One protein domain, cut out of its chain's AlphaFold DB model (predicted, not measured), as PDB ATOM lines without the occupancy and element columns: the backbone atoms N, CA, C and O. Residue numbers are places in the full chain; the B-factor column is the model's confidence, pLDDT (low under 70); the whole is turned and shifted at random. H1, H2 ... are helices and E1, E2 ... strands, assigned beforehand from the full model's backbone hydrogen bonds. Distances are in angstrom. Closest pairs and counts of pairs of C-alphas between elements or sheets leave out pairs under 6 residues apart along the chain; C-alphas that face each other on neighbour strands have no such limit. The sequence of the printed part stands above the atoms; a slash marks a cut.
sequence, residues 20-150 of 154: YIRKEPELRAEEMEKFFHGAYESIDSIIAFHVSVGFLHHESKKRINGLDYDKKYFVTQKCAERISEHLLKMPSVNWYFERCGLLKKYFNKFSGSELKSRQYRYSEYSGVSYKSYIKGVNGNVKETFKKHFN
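AT A GLANCE: This is residues 20 to 150 of the 154 residues of an uncharacterized protein of Chryseobacterium sp (UniProt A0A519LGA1). The printed part makes a loose, open frame round a nearly empty middle: the antiparallel hairpin of E3 and E4 forms one side, with H1 next to E3, and after E4 the backbone goes on through H2, the long helix H3 and then H4 and H5 on the far side. The small hairpin of E1 and E2 lies near H5, and residues 143 to 150, of which 143 to 149 belong to H6, stick out. The printed part has 131 residues, with six named helices and four named strands in the order E1, E2, H1, E3, E4, H2, H3, H4, H5, H6, and two antiparallel sheets of two strands each. The class is mixed, helices and strands, and the whole is loose, with a radius of gyration of the C-alphas of 18.2 A and spans of 51 by 44 by 29 A.

HOW THE PARTS SIT: E3, residues 56 to 61, and E4, residues 70 to 75, form a hairpin; N 59 and O 72 are 2.9 A apart, within hydrogen-bond range, as are N 74 and O 57 at 2.8 A. The closest C-alphas of H1, residues 43 to 52, and E3 are those of His 50 and Leu 56, 5.4 A apart. H2, residues 77 to 85, comes nearest to E3 with the C-alphas of Cys 79 and Leu 56, 7.4 A apart. H3, residues 91 to 107, is apart from H2, and only just apart from H4, residues 112 to 119, with 8.1 A between their closest C-alphas. H5, residues 123 to 126, is close to H4 but not clearly touching it: the closest C-alphas, of Gln 119 and Tyr 125, are 6.8 A apart. E1, residues 33 to 35, and E2, residues 38 to 40, form the other hairpin, with N 35 and O 38 within hydrogen-bond range at 2.8 A. The closest C-alphas of E2 and H5 are those of Gly 38 and Tyr 125, 7.5 A apart. H6, residues 138 to 149, is apart from H5, and no two helices touch. Each O i to N i+4 pair is within hydrogen-bond range in H1, H2, H4 and H6, and 11 of 13 are in H3; H5 is too short for such a pair, and its one O i to N i+3 pair is not within range.

IN THESE COORDINATES: From first to last C-alpha, E3 measures 16.9 A, E4 16.7 A, H3 24.8 A, H6 16.2 A, H1 14.0 A and H2 12.0 A. C-alpha 56, where E3 begins, is at (-39.138, -18.182, 9.152). H3 begins at C-alpha 91, (-29.119, -30.102, -9.047), and H6 ends at C-alpha 149, (-51.500, -47.721, -18.774).

THE WHOLE: The C-alphas farthest apart, those of Ile 64 and Asn 150, are 57.2 A apart. The printed part has no cut; the link from H5 to H6, 11 residues, is long. The mean pLDDT of the printed part is 80.6, and residues 27 to 42, 62 to 70 and 125 to 135 are under 70.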
ATOM      1  N   TYR A  20     -39.825 -42.252 -11.631       89.88
ATOM      2  CA  TYR A  20     -39.164 -43.528 -11.342       89.88
ATOM      3  C   TYR A  20     -37.758 -43.625 -11.946       89.88
ATOM      4  O   TYR A  20     -36.856 -44.162 -11.307       89.88
ATOM      5  N   ILE A  21     -37.549 -43.082 -13.151       90.38
ATOM      6  CA  ILE A  21     -36.239 -43.085 -13.819       90.38
ATOM      7  C   ILE A  21     -35.248 -42.180 -13.085       90.38
ATOM      8  O   ILE A  21     -34.114 -42.585 -12.841       90.38
ATOM      9  N   ARG A  22     -35.666 -40.956 -12.739       86.44
ATOM     10  CA  ARG A  22     -34.777 -39.972 -12.105       86.44
ATOM     11  C   ARG A  22     -34.468 -40.306 -10.648       86.44
ATOM     12  O   ARG A  22     -33.418 -39.885 -10.177       86.44
ATOM     13  N   LYS A  23     -35.339 -41.088  -9.990       83.62
ATOM     14  CA  LYS A  23     -35.302 -41.445  -8.561       83.62
ATOM     15  C   LYS A  23     -35.272 -40.219  -7.645       83.62
ATOM     16  O   LYS A  23     -34.979 -39.104  -8.064       83.62
ATOM     17  N   GLU A  24     -35.657 -40.406  -6.392       82.88
ATOM     18  CA  GLU A  24     -35.501 -39.360  -5.384       82.88
ATOM     19  C   GLU A  24     -34.022 -39.263  -4.978       82.88
ATOM     20  O   GLU A  24     -33.404 -40.298  -4.712       82.88
ATOM     21  N   PRO A  25     -33.420 -38.062  -4.965       84.12
ATOM     22  CA  PRO A  25     -32.055 -37.889  -4.491       84.12
ATOM     23  C   PRO A  25     -31.981 -38.032  -2.965       84.12
ATOM     24  O   PRO A  25     -32.740 -37.396  -2.231       84.12
ATOM     25  N   GLU A  26     -31.009 -38.810  -2.489       77.12
ATOM     26  CA  GLU A  26     -30.743 -39.020  -1.064       77.12
ATOM     27  C   GLU A  26     -30.092 -37.768  -0.445       77.12
ATOM     28  O   GLU A  26     -28.892 -37.539  -0.584       77.12
ATOM     29  N   LEU A  27     -30.893 -36.922   0.212       69.75
ATOM     30  CA  LEU A  27     -30.404 -35.752   0.959       69.75
ATOM     31  C   LEU A  27     -30.423 -36.005   2.472       69.75
ATOM     32  O   LEU A  27     -29.405 -35.848   3.141       69.75
ATOM     33  N   ARG A  28     -31.596 -36.388   2.991       65.56
ATOM     34  CA  ARG A  28     -31.880 -36.859   4.355       65.56
ATOM     35  C   ARG A  28     -33.356 -37.256   4.378       65.56
ATOM     36  O   ARG A  28     -34.200 -36.404   4.123       65.56
ATOM     37  N   ALA A  29     -33.657 -38.518   4.656       59.53
ATOM     38  CA  ALA A  29     -35.026 -38.982   4.854       59.53
ATOM     39  C   ALA A  29     -35.221 -39.282   6.342       59.53
ATOM     40  O   ALA A  29     -34.490 -40.100   6.900       59.53
ATOM     41  N   GLU A  30     -36.172 -38.607   6.985       61.22
ATOM     42  CA  GLU A  30     -36.662 -39.011   8.303       61.22
ATOM     43  C   GLU A  30     -37.951 -39.808   8.108       61.22
ATOM     44  O   GLU A  30     -38.835 -39.414   7.345       61.22
ATOM     45  N   GLU A  31     -38.039 -40.976   8.741       55.72
ATOM     46  CA  GLU A  31     -39.238 -41.802   8.654       55.72
ATOM     47  C   GLU A  31     -40.383 -41.120   9.412       55.72
ATOM     48  O   GLU A  31     -40.259 -40.795  10.591       55.72
ATOM     49  N   MET A  32     -41.519 -40.908   8.742       56.44
ATOM     50  CA  MET A  32     -42.685 -40.294   9.377       56.44
ATOM     51  C   MET A  32     -43.436 -41.303  10.255       56.44
ATOM     52  O   MET A  32     -43.802 -42.395   9.805       56.44
ATOM     53  N   GLU A  33     -43.746 -40.912  11.492       55.31
ATOM     54  CA  GLU A  33     -44.538 -41.721  12.420       55.31
ATOM     55  C   GLU A  33     -46.043 -41.494  12.220       55.31
ATOM     56  O   GLU A  33     -46.494 -40.382  11.937       55.31
ATOM     57  N   LYS A  34     -46.877 -42.525  12.417       52.44
ATOM     58  CA  LYS A  34     -48.334 -42.323  12.490       52.44
ATOM     59  C   LYS A  34     -48.750 -41.722  13.838       52.44
ATOM     60  O   LYS A  34     -48.630 -42.366  14.880       52.44
ATOM     61  N   PHE A  35     -49.381 -40.551  13.789       52.22
ATOM     62  CA  PHE A  35     -50.084 -39.907  14.903       52.22
ATOM     63  C   PHE A  35     -51.589 -39.848  14.626       52.22
ATOM     64  O   PHE A  35     -52.024 -40.113  13.508       52.22
ATOM     65  N   PHE A  36     -52.394 -39.501  15.635       44.50
ATOM     66  CA  PHE A  36     -53.861 -39.658  15.681       44.50
ATOM     67  C   PHE A  36     -54.644 -39.334  14.395       44.50
ATOM     68  O   PHE A  36     -55.696 -39.926  14.162       44.50
ATOM     69  N   HIS A  37     -54.145 -38.428  13.546       53.19
ATOM     70  CA  HIS A  37     -54.776 -38.094  12.275       53.19
ATOM     71  C   HIS A  37     -53.836 -38.030  11.060       53.19
ATOM     72  O   HIS A  37     -54.214 -37.425  10.054       53.19
ATOM     73  N   GLY A  38     -52.660 -38.664  11.063       54.56
ATOM     74  CA  GLY A  38     -51.810 -38.738   9.865       54.56
ATOM     75  C   GLY A  38     -50.368 -39.117  10.139       54.56
ATOM     76  O   GLY A  38     -50.005 -39.424  11.270       54.56
ATOM     77  N   ALA A  39     -49.559 -39.052   9.084       55.31
ATOM     78  CA  ALA A  39     -48.122 -38.892   9.235       55.31
ATOM     79  C   ALA A  39     -47.858 -37.645  10.094       55.31
ATOM     80  O   ALA A  39     -48.452 -36.589   9.858       55.31
ATOM     81  N   TYR A  40     -47.032 -37.790  11.118       59.50
ATOM     82  CA  TYR A  40     -46.636 -36.733  12.029       59.50
ATOM     83  C   TYR A  40     -45.126 -36.714  12.121       59.50
ATOM     84  O   TYR A  40     -44.479 -37.727  12.374       59.50
ATOM     85  N   GLU A  41     -44.605 -35.515  11.951       60.94
ATOM     86  CA  GLU A  41     -43.240 -35.154  12.251       60.94
ATOM     87  C   GLU A  41     -43.326 -33.989  13.237       60.94
ATOM     88  O   GLU A  41     -44.164 -33.090  13.079       60.94
ATOM     89  N   SER A  42     -42.494 -34.003  14.279       69.06
ATOM     90  CA  SER A  42     -42.385 -32.848  15.167       69.06
ATOM     91  C   SER A  42     -41.669 -31.728  14.417       69.06
ATOM     92  O   SER A  42     -40.446 -31.615  14.428       69.06
ATOM     93  N   ILE A  43     -42.451 -30.880  13.751       77.75
ATOM     94  CA  ILE A  43     -41.898 -29.747  13.010       77.75
ATOM     95  C   ILE A  43     -41.398 -28.637  13.938       77.75
ATOM     96  O   ILE A  43     -40.714 -27.740  13.467       77.75
ATOM     97  N   ASP A  44     -41.703 -28.663  15.240       81.12
ATOM     98  CA  ASP A  44     -41.365 -27.572  16.163       81.12
ATOM     99  C   ASP A  44     -39.855 -27.300  16.206       81.12
ATOM    100  O   ASP A  44     -39.443 -26.142  16.125       81.12
ATOM    101  N   SER A  45     -39.020 -28.343  16.243       82.25
ATOM    102  CA  SER A  45     -37.555 -28.205  16.209       82.25
ATOM    103  C   SER A  45     -37.056 -27.628  14.881       82.25
ATOM    104  O   SER A  45     -36.177 -26.766  14.863       82.25
ATOM    105  N   ILE A  46     -37.651 -28.058  13.765       86.19
ATOM    106  CA  ILE A  46     -37.318 -27.586  12.412       86.19
ATOM    107  C   ILE A  46     -37.719 -26.114  12.255       86.19
ATOM    108  O   ILE A  46     -36.937 -25.285  11.785       86.19
ATOM    109  N   ILE A  47     -38.919 -25.759  12.712       89.25
ATOM    110  CA  ILE A  47     -39.420 -24.386  12.739       89.25
ATOM    111  C   ILE A  47     -38.533 -23.519  13.633       89.25
ATOM    112  O   ILE A  47     -38.124 -22.444  13.201       89.25
ATOM    113  N   ALA A  48     -38.194 -23.969  14.843       89.25
ATOM    114  CA  ALA A  48     -37.335 -23.229  15.764       89.25
ATOM    115  C   ALA A  48     -35.953 -22.962  15.157       89.25
ATOM    116  O   ALA A  48     -35.466 -21.830  15.212       89.25
ATOM    117  N   PHE A  49     -35.354 -23.963  14.502       91.81
ATOM    118  CA  PHE A  49     -34.109 -23.791  13.760       91.81
ATOM    119  C   PHE A  49     -34.250 -22.711  12.681       91.81
ATOM    120  O   PHE A  49     -33.478 -21.750  12.667       91.81
ATOM    121  N   HIS A  50     -35.269 -22.801  11.826       93.62
ATOM    122  CA  HIS A  50     -35.480 -21.824  10.760       93.62
ATOM    123  C   HIS A  50     -35.812 -20.416  11.269       93.62
ATOM    124  O   HIS A  50     -35.418 -19.436  10.638       93.62
ATOM    125  N   VAL A  51     -36.484 -20.288  12.412       94.62
ATOM    126  CA  VAL A  51     -36.688 -19.001  13.086       94.62
ATOM    127  C   VAL A  51     -35.355 -18.449  13.595       94.62
ATOM    128  O   VAL A  51     -35.059 -17.280  13.363       94.62
ATOM    129  N   SER A  52     -34.510 -19.284  14.212       95.25
ATOM    130  CA  SER A  52     -33.219 -18.857  14.777       95.25
ATOM    131  C   SER A  52     -32.252 -18.295  13.729       95.25
ATOM    132  O   SER A  52     -31.536 -17.333  13.997       95.25
ATOM    133  N   VAL A  53     -32.275 -18.832  12.504       95.44
ATOM    134  CA  VAL A  53     -31.457 -18.333  11.384       95.44
ATOM    135  C   VAL A  53     -32.139 -17.203  10.602       95.44
ATOM    136  O   VAL A  53     -31.572 -16.669   9.641       95.44
ATOM    137  N   GLY A  54     -33.343 -16.800  11.019       95.88
ATOM    138  CA  GLY A  54     -34.126 -15.728  10.413       95.88
ATOM    139  C   GLY A  54     -34.708 -16.091   9.052       95.88
ATOM    140  O   GLY A  54     -34.824 -15.218   8.203       95.88
ATOM    141  N   PHE A  55     -35.016 -17.367   8.808       96.12
ATOM    142  CA  PHE A  55     -35.669 -17.823   7.580       96.12
ATOM    143  C   PHE A  55     -37.190 -17.834   7.694       96.12
ATOM    144  O   PHE A  55     -37.871 -17.445   6.743       96.12
ATOM    145  N   LEU A  56     -37.711 -18.207   8.859       96.00
ATOM    146  CA  LEU A  56     -39.138 -18.182   9.152       96.00
ATOM    147  C   LEU A  56     -39.453 -17.154  10.233       96.00
ATOM    148  O   LEU A  56     -38.682 -16.940  11.164       96.00
ATOM    149  N   HIS A  57     -40.633 -16.563  10.124       93.81
ATOM    150  CA  HIS A  57     -41.285 -15.832  11.198       93.81
ATOM    151  C   HIS A  57     -42.630 -16.498  11.471       93.81
ATOM    152  O   HIS A  57     -43.274 -16.990  10.544       93.81
ATOM    153  N   HIS A  58     -43.065 -16.544  12.727       89.94
ATOM    154  CA  HIS A  58     -44.395 -17.037  13.039       89.94
ATOM    155  C   HIS A  58     -45.074 -16.162  14.081       89.94
ATOM    156  O   HIS A  58     -44.447 -15.683  15.022       89.94
ATOM    157  N   GLU A  59     -46.374 -15.990  13.902       88.31
ATOM    158  CA  GLU A  59     -47.250 -15.329  14.851       88.31
ATOM    159  C   GLU A  59     -48.173 -16.370  15.465       88.31
ATOM    160  O   GLU A  59     -48.650 -17.275  14.778       88.31
ATOM    161  N   SER A  60     -48.487 -16.209  16.745       81.00
ATOM    162  CA  SER A  60     -49.504 -17.015  17.404       81.00
ATOM    163  C   SER A  60     -50.515 -16.149  18.126       81.00
ATOM    164  O   SER A  60     -50.133 -15.278  18.909       81.00
ATOM    165  N   LYS A  61     -51.804 -16.430  17.921       73.88
ATOM    166  CA  LYS A  61     -52.884 -15.823  18.705       73.88
ATOM    167  C   LYS A  61     -53.512 -16.847  19.640       73.88
ATOM    168  O   LYS A  61     -53.914 -17.927  19.208       73.88
ATOM    169  N   LYS A  62     -53.647 -16.467  20.912       66.25
ATOM    170  CA  LYS A  62     -54.491 -17.182  21.874       66.25
ATOM    171  C   LYS A  62     -55.945 -16.782  21.636       66.25
ATOM    172  O   LYS A  62     -56.244 -15.590  21.550       66.25
ATOM    173  N   ARG A  63     -56.844 -17.759  21.512       66.31
ATOM    174  CA  ARG A  63     -58.284 -17.480  21.455       66.31
ATOM    175  C   ARG A  63     -58.802 -17.116  22.848       66.31
ATOM    176  O   ARG A  63     -58.263 -17.546  23.863       66.31
ATOM    177  N   ILE A  64     -59.873 -16.324  22.874       67.81
ATOM    178  CA  ILE A  64     -60.495 -15.751  24.086       67.81
ATOM    179  C   ILE A  64     -61.023 -16.844  25.041       67.81
ATOM    180  O   ILE A  64     -61.161 -16.619  26.235       67.81
ATOM    181  N   ASN A  65     -61.290 -18.045  24.521       69.69
ATOM    182  CA  ASN A  65     -61.830 -19.202  25.239       69.69
ATOM    183  C   ASN A  65     -60.762 -20.199  25.739       69.69
ATOM    184  O   ASN A  65     -61.116 -21.301  26.145       69.69
ATOM    185  N   GLY A  66     -59.471 -19.852  25.689       61.50
ATOM    186  CA  GLY A  66     -58.394 -20.698  26.222       61.50
ATOM    187  C   GLY A  66     -58.068 -21.957  25.404       61.50
ATOM    188  O   GLY A  66     -57.233 -22.742  25.840       61.50
ATOM    189  N   LEU A  67     -58.683 -22.144  24.229       61.00
ATOM    190  CA  LEU A  67     -58.343 -23.205  23.276       61.00
ATOM    191  C   LEU A  67     -57.279 -22.719  22.266       61.00
ATOM    192  O   LEU A  67     -57.340 -21.591  21.768       61.00
ATOM    193  N   ASP A  68     -56.313 -23.590  21.977       59.62
ATOM    194  CA  ASP A  68     -55.182 -23.414  21.049       59.62
ATOM    195  C   ASP A  68     -55.625 -23.188  19.586       59.62
ATOM    196  O   ASP A  68     -56.687 -23.654  19.180       59.62
ATOM    197  N   TYR A  69     -54.876 -22.575  18.660       62.53
ATOM    198  CA  TYR A  69     -53.725 -21.656  18.645       62.53
ATOM    199  C   TYR A  69     -53.613 -21.293  17.147       62.53
ATOM    200  O   TYR A  69     -53.156 -22.118  16.353       62.53
ATOM    201  N   ASP A  70     -54.095 -20.129  16.702       68.12
ATOM    202  CA  ASP A  70     -53.964 -19.773  15.278       68.12
ATOM    203  C   ASP A  70     -52.507 -19.355  15.034       68.12
ATOM    204  O   ASP A  70     -52.107 -18.236  15.371       68.12
ATOM    205  N   LYS A  71     -51.701 -20.293  14.515       79.19
ATOM    206  CA  LYS A  71     -50.312 -20.059  14.106       79.19
ATOM    207  C   LYS A  71     -50.280 -19.618  12.645       79.19
ATOM    208  O   LYS A  71     -50.730 -20.346  11.763       79.19
ATOM    209  N   LYS A  72     -49.718 -18.441  12.383       86.50
ATOM    210  CA  LYS A  72     -49.383 -17.989  11.030       86.50
ATOM    211  C   LYS A  72     -47.887 -18.109  10.840       86.50
ATOM    212  O   LYS A  72     -47.137 -17.642  11.689       86.50
ATOM    213  N   TYR A  73     -47.468 -18.708   9.735       89.94
ATOM    214  CA  TYR A  73     -46.064 -18.823   9.364       89.94
ATOM    215  C   TYR A  73     -45.798 -17.958   8.141       89.94
ATOM    216  O   TYR A  73     -46.590 -17.938   7.199       89.94
ATOM    217  N   PHE A  74     -44.670 -17.265   8.159       93.50
ATOM    218  CA  PHE A  74     -44.228 -16.371   7.108       93.50
ATOM    219  C   PHE A  74     -42.801 -16.735   6.719       93.50
ATOM    220  O   PHE A  74     -41.935 -16.936   7.574       93.50
ATOM    221  N   VAL A  75     -42.554 -16.797   5.416       95.12
ATOM    222  CA  VAL A  75     -41.204 -16.897   4.869       95.12
ATOM    223  C   VAL A  75     -40.635 -15.486   4.795       95.12
ATOM    224  O   VAL A  75     -41.285 -14.573   4.293       95.12
ATOM    225  N   THR A  76     -39.434 -15.293   5.329       97.19
ATOM    226  CA  THR A  76     -38.758 -13.992   5.272       97.19
ATOM    227  C   THR A  76     -38.148 -13.753   3.892       97.19
ATOM    228  O   THR A  76     -37.791 -14.695   3.182       97.19
ATOM    229  N   GLN A  77     -37.934 -12.484   3.547       96.62
ATOM    230  CA  GLN A  77     -37.210 -12.104   2.332       96.62
ATOM    231  C   GLN A  77     -35.812 -12.751   2.271       96.62
ATOM    232  O   GLN A  77     -35.436 -13.319   1.250       96.62
ATOM    233  N   LYS A  78     -35.098 -12.785   3.406       96.00
ATOM    234  CA  LYS A  78     -33.794 -13.453   3.548       96.00
ATOM    235  C   LYS A  78     -33.841 -14.929   3.139       96.00
ATOM    236  O   LYS A  78     -32.909 -15.430   2.515       96.00
ATOM    237  N   CYS A  79     -34.903 -15.645   3.512       95.75
ATOM    238  CA  CYS A  79     -35.090 -17.039   3.110       95.75
ATOM    239  C   CYS A  79     -35.304 -17.155   1.598       95.75
ATOM    240  O   CYS A  79     -34.650 -17.969   0.950       95.75
ATOM    241  N   ALA A  80     -36.179 -16.315   1.038       94.38
ATOM    242  CA  ALA A  80     -36.471 -16.313  -0.391       94.38
ATOM    243  C   ALA A  80     -35.208 -16.056  -1.234       94.38
ATOM    244  O   ALA A  80     -34.952 -16.793  -2.183       94.38
ATOM    245  N   GLU A  81     -34.384 -15.085  -0.835       95.75
ATOM    246  CA  GLU A  81     -33.091 -14.782  -1.466       95.75
ATOM    247  C   GLU A  81     -32.114 -15.952  -1.352       95.75
ATOM    248  O   GLU A  81     -31.514 -16.372  -2.338       95.75
ATOM    249  N   ARG A  82     -31.996 -16.570  -0.170       93.62
ATOM    250  CA  ARG A  82     -31.121 -17.740  -0.000       93.62
ATOM    251  C   ARG A  82     -31.541 -18.925  -0.863       93.62
ATOM    252  O   ARG A  82     -30.677 -19.643  -1.373       93.62
ATOM    253  N   ILE A  83     -32.844 -19.126  -1.035       91.69
ATOM    254  CA  ILE A  83     -33.372 -20.154  -1.928       91.69
ATOM    255  C   ILE A  83     -33.007 -19.830  -3.379       91.69
ATOM    256  O   ILE A  83     -32.460 -20.692  -4.071       91.69
ATOM    257  N   SER A  84     -33.274 -18.604  -3.834       90.50
ATOM    258  CA  SER A  84     -33.077 -18.229  -5.234       90.50
ATOM    259  C   SER A  84     -31.603 -18.152  -5.639       90.50
ATOM    260  O   SER A  84     -31.232 -18.594  -6.725       90.50
ATOM    261  N   GLU A  85     -30.738 -17.648  -4.760       92.69
ATOM    262  CA  GLU A  85     -29.325 -17.416  -5.059       92.69
ATOM    263  C   GLU A  85     -28.445 -18.656  -4.903       92.69
ATOM    264  O   GLU A  85     -27.390 -18.733  -5.544       92.69
ATOM    265  N   HIS A  86     -28.849 -19.619  -4.071       90.06
ATOM    266  CA  HIS A  86     -28.028 -20.789  -3.756       90.06
ATOM    267  C   HIS A  86     -28.768 -22.099  -3.968       90.06
ATOM    268  O   HIS A  86     -28.306 -22.941  -4.735       90.06
ATOM    269  N   LEU A  87     -29.905 -22.284  -3.295       87.50
ATOM    270  CA  LEU A  87     -30.543 -23.593  -3.216       87.50
ATOM    271  C   LEU A  87     -31.040 -24.074  -4.590       87.50
ATOM    272  O   LEU A  87     -30.822 -25.229  -4.943       87.50
ATOM    273  N   LEU A  88     -31.603 -23.176  -5.408       85.88
ATOM    274  CA  LEU A  88     -32.018 -23.472  -6.789       85.88
ATOM    275  C   LEU A  88     -30.857 -23.847  -7.725       85.88
ATOM    276  O   LEU A  88     -31.075 -24.440  -8.778       85.88
ATOM    277  N   LYS A  89     -29.613 -23.511  -7.371       88.12
ATOM    278  CA  LYS A  89     -28.436 -23.866  -8.178       88.12
ATOM    279  C   LYS A  89     -27.954 -25.291  -7.907       88.12
ATOM    280  O   LYS A  89     -27.088 -25.778  -8.627       88.12
ATOM    281  N   MET A  90     -28.487 -25.963  -6.883       88.44
ATOM    282  CA  MET A  90     -28.120 -27.332  -6.531       88.44
ATOM    283  C   MET A  90     -28.968 -28.336  -7.332       88.44
ATOM    284  O   MET A  90     -30.182 -28.403  -7.125       88.44
ATOM    285  N   PRO A  91     -28.363 -29.178  -8.197       84.19
ATOM    286  CA  PRO A  91     -29.119 -30.102  -9.047       84.19
ATOM    287  C   PRO A  91     -30.006 -31.083  -8.271       84.19
ATOM    288  O   PRO A  91     -31.103 -31.407  -8.717       84.19
ATOM    289  N   SER A  92     -29.560 -31.525  -7.092       83.75
ATOM    290  CA  SER A  92     -30.326 -32.432  -6.231       83.75
ATOM    291  C   SER A  92     -31.591 -31.791  -5.660       83.75
ATOM    292  O   SER A  92     -32.568 -32.492  -5.414       83.75
ATOM    293  N   VAL A  93     -31.619 -30.467  -5.484       86.69
ATOM    294  CA  VAL A  93     -32.803 -29.772  -4.962       86.69
ATOM    295  C   VAL A  93     -33.841 -29.552  -6.061       86.69
ATOM    296  O   VAL A  93     -35.040 -29.594  -5.788       86.69
ATOM    297  N   ASN A  94     -33.413 -29.392  -7.318       86.06
ATOM    298  CA  ASN A  94     -34.329 -29.203  -8.450       86.06
ATOM    299  C   ASN A  94     -35.375 -30.311  -8.555       86.06
ATOM    300  O   ASN A  94     -36.525 -30.022  -8.876       86.06
ATOM    301  N   TRP A  95     -35.014 -31.546  -8.194       87.44
ATOM    302  CA  TRP A  95     -35.972 -32.641  -8.121       87.44
ATOM    303  C   TRP A  95     -37.184 -32.294  -7.237       87.44
ATOM    304  O   TRP A  95     -38.321 -32.479  -7.662       87.44
ATOM    305  N   TYR A  96     -36.969 -31.715  -6.052       87.31
ATOM    306  CA  TYR A  96     -38.046 -31.337  -5.129       87.31
ATOM    307  C   TYR A  96     -38.880 -30.169  -5.665       87.31
ATOM    308  O   TYR A  96     -40.109 -30.205  -5.577       87.31
ATOM    309  N   PHE A  97     -38.245 -29.170  -6.286       88.12
ATOM    310  CA  PHE A  97     -38.960 -28.059  -6.923       88.12
ATOM    311  C   PHE A  97     -39.872 -28.535  -8.056       88.12
ATOM    312  O   PHE A  97     -41.040 -28.137  -8.112       88.12
ATOM    313  N   GLU A  98     -39.378 -29.432  -8.914       89.88
ATOM    314  CA  GLU A  98     -40.176 -30.066  -9.966       89.88
ATOM    315  C   GLU A  98     -41.400 -30.779  -9.361       89.88
ATOM    316  O   GLU A  98     -42.518 -30.611  -9.853       89.88
ATOM    317  N   ARG A  99     -41.241 -31.510  -8.244       90.94
ATOM    318  CA  ARG A  99     -42.368 -32.197  -7.582       90.94
ATOM    319  C   ARG A  99     -43.371 -31.245  -6.943       90.94
ATOM    320  O   ARG A  99     -44.568 -31.489  -7.076       90.94
ATOM    321  N   CYS A 100     -42.939 -30.138  -6.338       90.38
ATOM    322  CA  CYS A 100     -43.861 -29.092  -5.884       90.38
ATOM    323  C   CYS A 100     -44.688 -28.523  -7.049       90.38
ATOM    324  O   CYS A 100     -45.892 -28.303  -6.906       90.38
ATOM    325  N   GLY A 101     -44.065 -28.346  -8.220       91.94
ATOM    326  CA  GLY A 101     -44.748 -27.950  -9.450       91.94
ATOM    327  C   GLY A 101     -45.818 -28.956  -9.886       91.94
ATOM    328  O   GLY A 101     -46.952 -28.562 -10.159       91.94
ATOM    329  N   LEU A 102     -45.501 -30.255  -9.875       93.06
ATOM    330  CA  LEU A 102     -46.464 -31.318 -10.195       93.06
ATOM    331  C   LEU A 102     -47.616 -31.391  -9.190       93.06
ATOM    332  O   LEU A 102     -48.767 -31.573  -9.588       93.06
ATOM    333  N   LEU A 103     -47.331 -31.220  -7.894       90.38
ATOM    334  CA  LEU A 103     -48.363 -31.163  -6.859       90.38
ATOM    335  C   LEU A 103     -49.334 -30.017  -7.131       90.38
ATOM    336  O   LEU A 103     -50.545 -30.228  -7.139       90.38
ATOM    337  N   LYS A 104     -48.817 -28.823  -7.437       90.25
ATOM    338  CA  LYS A 104     -49.659 -27.693  -7.831       90.25
ATOM    339  C   LYS A 104     -50.456 -28.025  -9.097       90.25
ATOM    340  O   LYS A 104     -51.669 -27.876  -9.103       90.25
ATOM    341  N   LYS A 105     -49.819 -28.552 -10.142       91.12
ATOM    342  CA  LYS A 105     -50.504 -28.872 -11.402       91.12
ATOM    343  C   LYS A 105     -51.674 -29.847 -11.219       91.12
ATOM    344  O   LYS A 105     -52.765 -29.593 -11.715       91.12
ATOM    345  N   TYR A 106     -51.470 -30.951 -10.502       90.12
ATOM    346  CA  TYR A 106     -52.475 -32.018 -10.415       90.12
ATOM    347  C   TYR A 106     -53.430 -31.896  -9.224       90.12
ATOM    348  O   TYR A 106     -54.517 -32.480  -9.250       90.12
ATOM    349  N   PHE A 107     -53.050 -31.152  -8.181       89.75
ATOM    350  CA  PHE A 107     -53.770 -31.150  -6.908       89.75
ATOM    351  C   PHE A 107     -54.167 -29.765  -6.383       89.75
ATOM    352  O   PHE A 107     -54.843 -29.712  -5.360       89.75
ATOM    353  N   ASN A 108     -53.851 -28.657  -7.069       88.69
ATOM    354  CA  ASN A 108     -54.176 -27.297  -6.595       88.69
ATOM    355  C   ASN A 108     -55.679 -27.036  -6.385       88.69
ATOM    356  O   ASN A 108     -56.042 -26.147  -5.625       88.69
ATOM    357  N   LYS A 109     -56.556 -27.827  -7.015       89.75
ATOM    358  CA  LYS A 109     -58.009 -27.742  -6.807       89.75
ATOM    359  C   LYS A 109     -58.508 -28.364  -5.500       89.75
ATOM    360  O   LYS A 109     -59.680 -28.212  -5.181       89.75
ATOM    361  N   PHE A 110     -57.663 -29.096  -4.776       88.69
ATOM    362  CA  PHE A 110     -58.040 -29.748  -3.526       88.69
ATOM    363  C   PHE A 110     -57.496 -28.974  -2.329       88.69
ATOM    364  O   PHE A 110     -56.321 -28.618  -2.272       88.69
ATOM    365  N   SER A 111     -58.340 -28.791  -1.323       88.38
ATOM    366  CA  SER A 111     -57.926 -28.331  -0.003       88.38
ATOM    367  C   SER A 111     -57.085 -29.389   0.723       88.38
ATOM    368  O   SER A 111     -57.164 -30.590   0.443       88.38
ATOM    369  N   GLY A 112     -56.329 -28.965   1.741       80.25
ATOM    370  CA  GLY A 112     -55.563 -29.891   2.586       80.25
ATOM    371  C   GLY A 112     -56.433 -30.980   3.233       80.25
ATOM    372  O   GLY A 112     -56.026 -32.138   3.311       80.25
ATOM    373  N   SER A 113     -57.667 -30.643   3.624       81.62
ATOM    374  CA  SER A 113     -58.629 -31.602   4.186       81.62
ATOM    375  C   SER A 113     -59.088 -32.650   3.167       81.62
ATOM    376  O   SER A 113     -59.233 -33.828   3.508       81.62
ATOM    377  N   GLU A 114     -59.290 -32.257   1.907       87.25
ATOM    378  CA  GLU A 114     -59.663 -33.179   0.828       87.25
ATOM    379  C   GLU A 114     -58.501 -34.091   0.440       87.25
ATOM    380  O   GLU A 114     -58.705 -35.292   0.252       87.25
ATOM    381  N   LEU A 115     -57.280 -33.549   0.372       86.75
ATOM    382  CA  LEU A 115     -56.070 -34.335   0.124       86.75
ATOM    383  C   LEU A 115     -55.863 -35.387   1.212       86.75
ATOM    384  O   LEU A 115     -55.689 -36.565   0.902       86.75
ATOM    385  N   LYS A 116     -55.998 -34.990   2.480       81.19
ATOM    386  CA  LYS A 116     -55.970 -35.912   3.616       81.19
ATOM    387  C   LYS A 116     -57.041 -36.996   3.488       81.19
ATOM    388  O   LYS A 116     -56.740 -38.179   3.592       81.19
ATOM    389  N   SER A 117     -58.284 -36.620   3.202       85.06
ATOM    390  CA  SER A 117     -59.375 -37.591   3.045       85.06
ATOM    391  C   SER A 117     -59.118 -38.579   1.902       85.06
ATOM    392  O   SER A 117     -59.464 -39.751   2.014       85.06
ATOM    393  N   ARG A 118     -58.483 -38.136   0.807       86.06
ATOM    394  CA  ARG A 118     -58.061 -39.006  -0.304       86.06
ATOM    395  C   ARG A 118     -56.953 -39.966   0.118       86.06
ATOM    396  O   ARG A 118     -57.059 -41.152  -0.169       86.06
ATOM    397  N   GLN A 119     -55.936 -39.473   0.823       80.50
ATOM    398  CA  GLN A 119     -54.826 -40.281   1.331       80.50
ATOM    399  C   GLN A 119     -55.317 -41.416   2.242       80.50
ATOM    400  O   GLN A 119     -54.876 -42.554   2.117       80.50
ATOM    401  N   TYR A 120     -56.304 -41.140   3.093       79.75
ATOM    402  CA  TYR A 120     -56.890 -42.123   4.009       79.75
ATOM    403  C   TYR A 120     -57.750 -43.210   3.347       79.75
ATOM    404  O   TYR A 120     -58.160 -44.151   4.025       79.75
ATOM    405  N   ARG A 121     -58.009 -43.130   2.035       82.62
ATOM    406  CA  ARG A 121     -58.670 -44.218   1.290       82.62
ATOM    407  C   ARG A 121     -57.756 -45.426   1.080       82.62
ATOM    408  O   ARG A 121     -58.253 -46.511   0.805       82.62
ATOM    409  N   TYR A 122     -56.445 -45.236   1.199       78.38
ATOM    410  CA  TYR A 122     -55.446 -46.285   1.037       78.38
ATOM    411  C   TYR A 122     -55.174 -46.973   2.383       78.38
ATOM    412  O   TYR A 122     -54.942 -46.308   3.401       78.38
ATOM    413  N   SER A 123     -55.204 -48.308   2.392       74.06
ATOM    414  CA  SER A 123     -55.006 -49.147   3.587       74.06
ATOM    415  C   SER A 123     -53.661 -48.910   4.269       74.06
ATOM    416  O   SER A 123     -53.553 -49.033   5.487       74.06
ATOM    417  N   GLU A 124     -52.650 -48.511   3.500       73.56
ATOM    418  CA  GLU A 124     -51.299 -48.198   3.964       73.56
ATOM    419  C   GLU A 124     -51.269 -46.970   4.873       73.56
ATOM    420  O   GLU A 124     -50.326 -46.806   5.635       73.56
ATOM    421  N   TYR A 125     -52.299 -46.122   4.831       67.38
ATOM    422  CA  TYR A 125     -52.422 -44.950   5.698       67.38
ATOM    423  C   TYR A 125     -53.486 -45.162   6.784       67.38
ATOM    424  O   TYR A 125     -53.256 -44.863   7.963       67.38
ATOM    425  N   SER A 126     -54.642 -45.731   6.431       68.62
ATOM    426  CA  SER A 126     -55.733 -45.951   7.388       68.62
ATOM    427  C   SER A 126     -55.445 -47.085   8.379       68.62
ATOM    428  O   SER A 126     -55.725 -46.925   9.568       68.62
ATOM    429  N   GLY A 127     -54.808 -48.172   7.933       63.38
ATOM    430  CA  GLY A 127     -54.602 -49.404   8.706       63.38
ATOM    431  C   GLY A 127     -53.344 -49.457   9.578       63.38
ATOM    432  O   GLY A 127     -53.170 -50.411  10.331       63.38
ATOM    433  N   VAL A 128     -52.455 -48.461   9.508       61.50
ATOM    434  CA  VAL A 128     -51.217 -48.451  10.315       61.50
ATOM    435  C   VAL A 128     -51.557 -48.276  11.802       61.50
ATOM    436  O   VAL A 128     -52.423 -47.475  12.149       61.50
ATOM    437  N   SER A 129     -50.913 -49.024  12.697       62.66
ATOM    438  CA  SER A 129     -51.124 -48.846  14.139       62.66
ATOM    439  C   SER A 129     -50.515 -47.523  14.623       62.66
ATOM    440  O   SER A 129     -49.622 -46.960  13.990       62.66
ATOM    441  N   TYR A 130     -51.002 -47.005  15.746       53.38
ATOM    442  CA  TYR A 130     -50.441 -45.813  16.383       53.38
ATOM    443  C   TYR A 130     -48.926 -45.987  16.627       53.38
ATOM    444  O   TYR A 130     -48.505 -47.044  17.095       53.38
ATOM    445  N   LYS A 131     -48.115 -44.970  16.281       58.47
ATOM    446  CA  LYS A 131     -46.634 -44.970  16.350       58.47
ATOM    447  C   LYS A 131     -45.910 -46.016  15.493       58.47
ATOM    448  O   LYS A 131     -44.724 -46.252  15.678       58.47
ATOM    449  N   SER A 132     -46.604 -46.662  14.562       61.50
ATOM    450  CA  SER A 132     -45.957 -47.536  13.582       61.50
ATOM    451  C   SER A 132     -45.590 -46.757  12.319       61.50
ATOM    452  O   SER A 132     -46.262 -45.786  11.961       61.50
ATOM    453  N   TYR A 133     -44.540 -47.208  11.636       64.06
ATOM    454  CA  TYR A 133     -44.093 -46.627  10.374       64.06
ATOM    455  C   TYR A 133     -45.097 -46.888   9.252       64.06
ATOM    456  O   TYR A 133     -45.637 -47.992   9.107       64.06
ATOM    457  N   ILE A 134     -45.338 -45.863   8.439       65.31
ATOM    458  CA  ILE A 134     -46.135 -45.990   7.221       65.31
ATOM    459  C   ILE A 134     -45.285 -46.726   6.186       65.31
ATOM    460  O   ILE A 134     -44.200 -46.276   5.821       65.31
ATOM    461  N   LYS A 135     -45.769 -47.875   5.708       68.62
ATOM    462  CA  LYS A 135     -45.061 -48.655   4.688       68.62
ATOM    463  C   LYS A 135     -45.029 -47.891   3.364       68.62
ATOM    464  O   LYS A 135     -46.007 -47.251   2.984       68.62
ATOM    465  N   GLY A 136     -43.921 -48.013   2.634       70.75
ATOM    466  CA  GLY A 136     -43.790 -47.425   1.305       70.75
ATOM    467  C   GLY A 136     -44.874 -47.927   0.345       70.75
ATOM    468  O   GLY A 136     -45.153 -49.122   0.270       70.75
ATOM    469  N   VAL A 137     -45.459 -47.015  -0.433       79.31
ATOM    470  CA  VAL A 137     -46.567 -47.310  -1.367       79.31
ATOM    471  C   VAL A 137     -46.105 -47.722  -2.770       79.31
ATOM    472  O   VAL A 137     -46.924 -47.880  -3.673       79.31
ATOM    473  N   ASN A 138     -44.798 -47.912  -2.975       83.50
ATOM    474  CA  ASN A 138     -44.206 -48.156  -4.296       83.50
ATOM    475  C   ASN A 138     -44.810 -49.360  -5.030       83.50
ATOM    476  O   ASN A 138     -45.029 -49.275  -6.237       83.50
ATOM    477  N   GLY A 139     -45.107 -50.454  -4.318       83.88
ATOM    478  CA  GLY A 139     -45.759 -51.628  -4.911       83.88
ATOM    479  C   GLY A 139     -47.123 -51.279  -5.512       83.88
ATOM    480  O   GLY A 139     -47.363 -51.518  -6.695       83.88
ATOM    481  N   ASN A 140     -47.963 -50.594  -4.734       84.81
ATOM    482  CA  ASN A 140     -49.294 -50.170  -5.168       84.81
ATOM    483  C   ASN A 140     -49.230 -49.214  -6.359       84.81
ATOM    484  O   ASN A 140     -50.024 -49.337  -7.287       84.81
ATOM    485  N   VAL A 141     -48.267 -48.287  -6.369       88.94
ATOM    486  CA  VAL A 141     -48.085 -47.366  -7.499       88.94
ATOM    487  C   VAL A 141     -47.764 -48.135  -8.785       88.94
ATOM    488  O   VAL A 141     -48.379 -47.855  -9.816       88.94
ATOM    489  N   LYS A 142     -46.880 -49.144  -8.735       91.12
ATOM    490  CA  LYS A 142     -46.569 -49.997  -9.897       91.12
ATOM    491  C   LYS A 142     -47.798 -50.766 -10.392       91.12
ATOM    492  O   LYS A 142     -48.059 -50.794 -11.595       91.12
ATOM    493  N   GLU A 143     -48.592 -51.332  -9.485       91.12
ATOM    494  CA  GLU A 143     -49.829 -52.034  -9.847       91.12
ATOM    495  C   GLU A 143     -50.876 -51.108 -10.472       91.12
ATOM    496  O   GLU A 143     -51.462 -51.430 -11.508       91.12
ATOM    497  N   THR A 144     -51.119 -49.948  -9.858       90.12
ATOM    498  CA  THR A 144     -52.060 -48.946 -10.361       90.12
ATOM    499  C   THR A 144     -51.611 -48.436 -11.728       90.12
ATOM    500  O   THR A 144     -52.429 -48.355 -12.644       90.12
ATOM    501  N   PHE A 145     -50.317 -48.174 -11.920       93.00
ATOM    502  CA  PHE A 145     -49.783 -47.774 -13.218       93.00
ATOM    503  C   PHE A 145     -50.028 -48.844 -14.291       93.00
ATOM    504  O   PHE A 145     -50.553 -48.528 -15.360       93.00
ATOM    505  N   LYS A 146     -49.748 -50.120 -13.995       93.94
ATOM    506  CA  LYS A 146     -50.017 -51.229 -14.923       93.94
ATOM    507  C   LYS A 146     -51.496 -51.332 -15.285       93.94
ATOM    508  O   LYS A 146     -51.818 -51.456 -16.463       93.94
ATOM    509  N   LYS A 147     -52.399 -51.199 -14.310       93.31
ATOM    510  CA  LYS A 147     -53.855 -51.205 -14.544       93.31
ATOM    511  C   LYS A 147     -54.305 -50.049 -15.445       93.31
ATOM    512  O   LYS A 147     -55.135 -50.253 -16.325       93.31
ATOM    513  N   HIS A 148     -53.761 -48.848 -15.249       91.88
ATOM    514  CA  HIS A 148     -54.183 -47.662 -15.998       91.88
ATOM    515  C   HIS A 148     -53.500 -47.489 -17.355       91.88
ATOM    516  O   HIS A 148     -54.104 -46.893 -18.242       91.88
ATOM    517  N   PHE A 149     -52.275 -47.970 -17.549       93.25
ATOM    518  CA  PHE A 149     -51.500 -47.721 -18.774       93.25
ATOM    519  C   PHE A 149     -51.118 -48.993 -19.534       93.25
ATOM    520  O   PHE A 149     -50.587 -48.889 -20.636       93.25
ATOM    521  N   ASN A 150     -51.400 -50.175 -18.975       92.50
ATOM    522  CA  ASN A 150     -51.002 -51.480 -19.512       92.50
ATOM    523  C   ASN A 150     -49.491 -51.566 -19.817       92.50
ATOM    524  O   ASN A 150     -49.068 -52.139 -20.817       92.50
TER     525      ASN A 150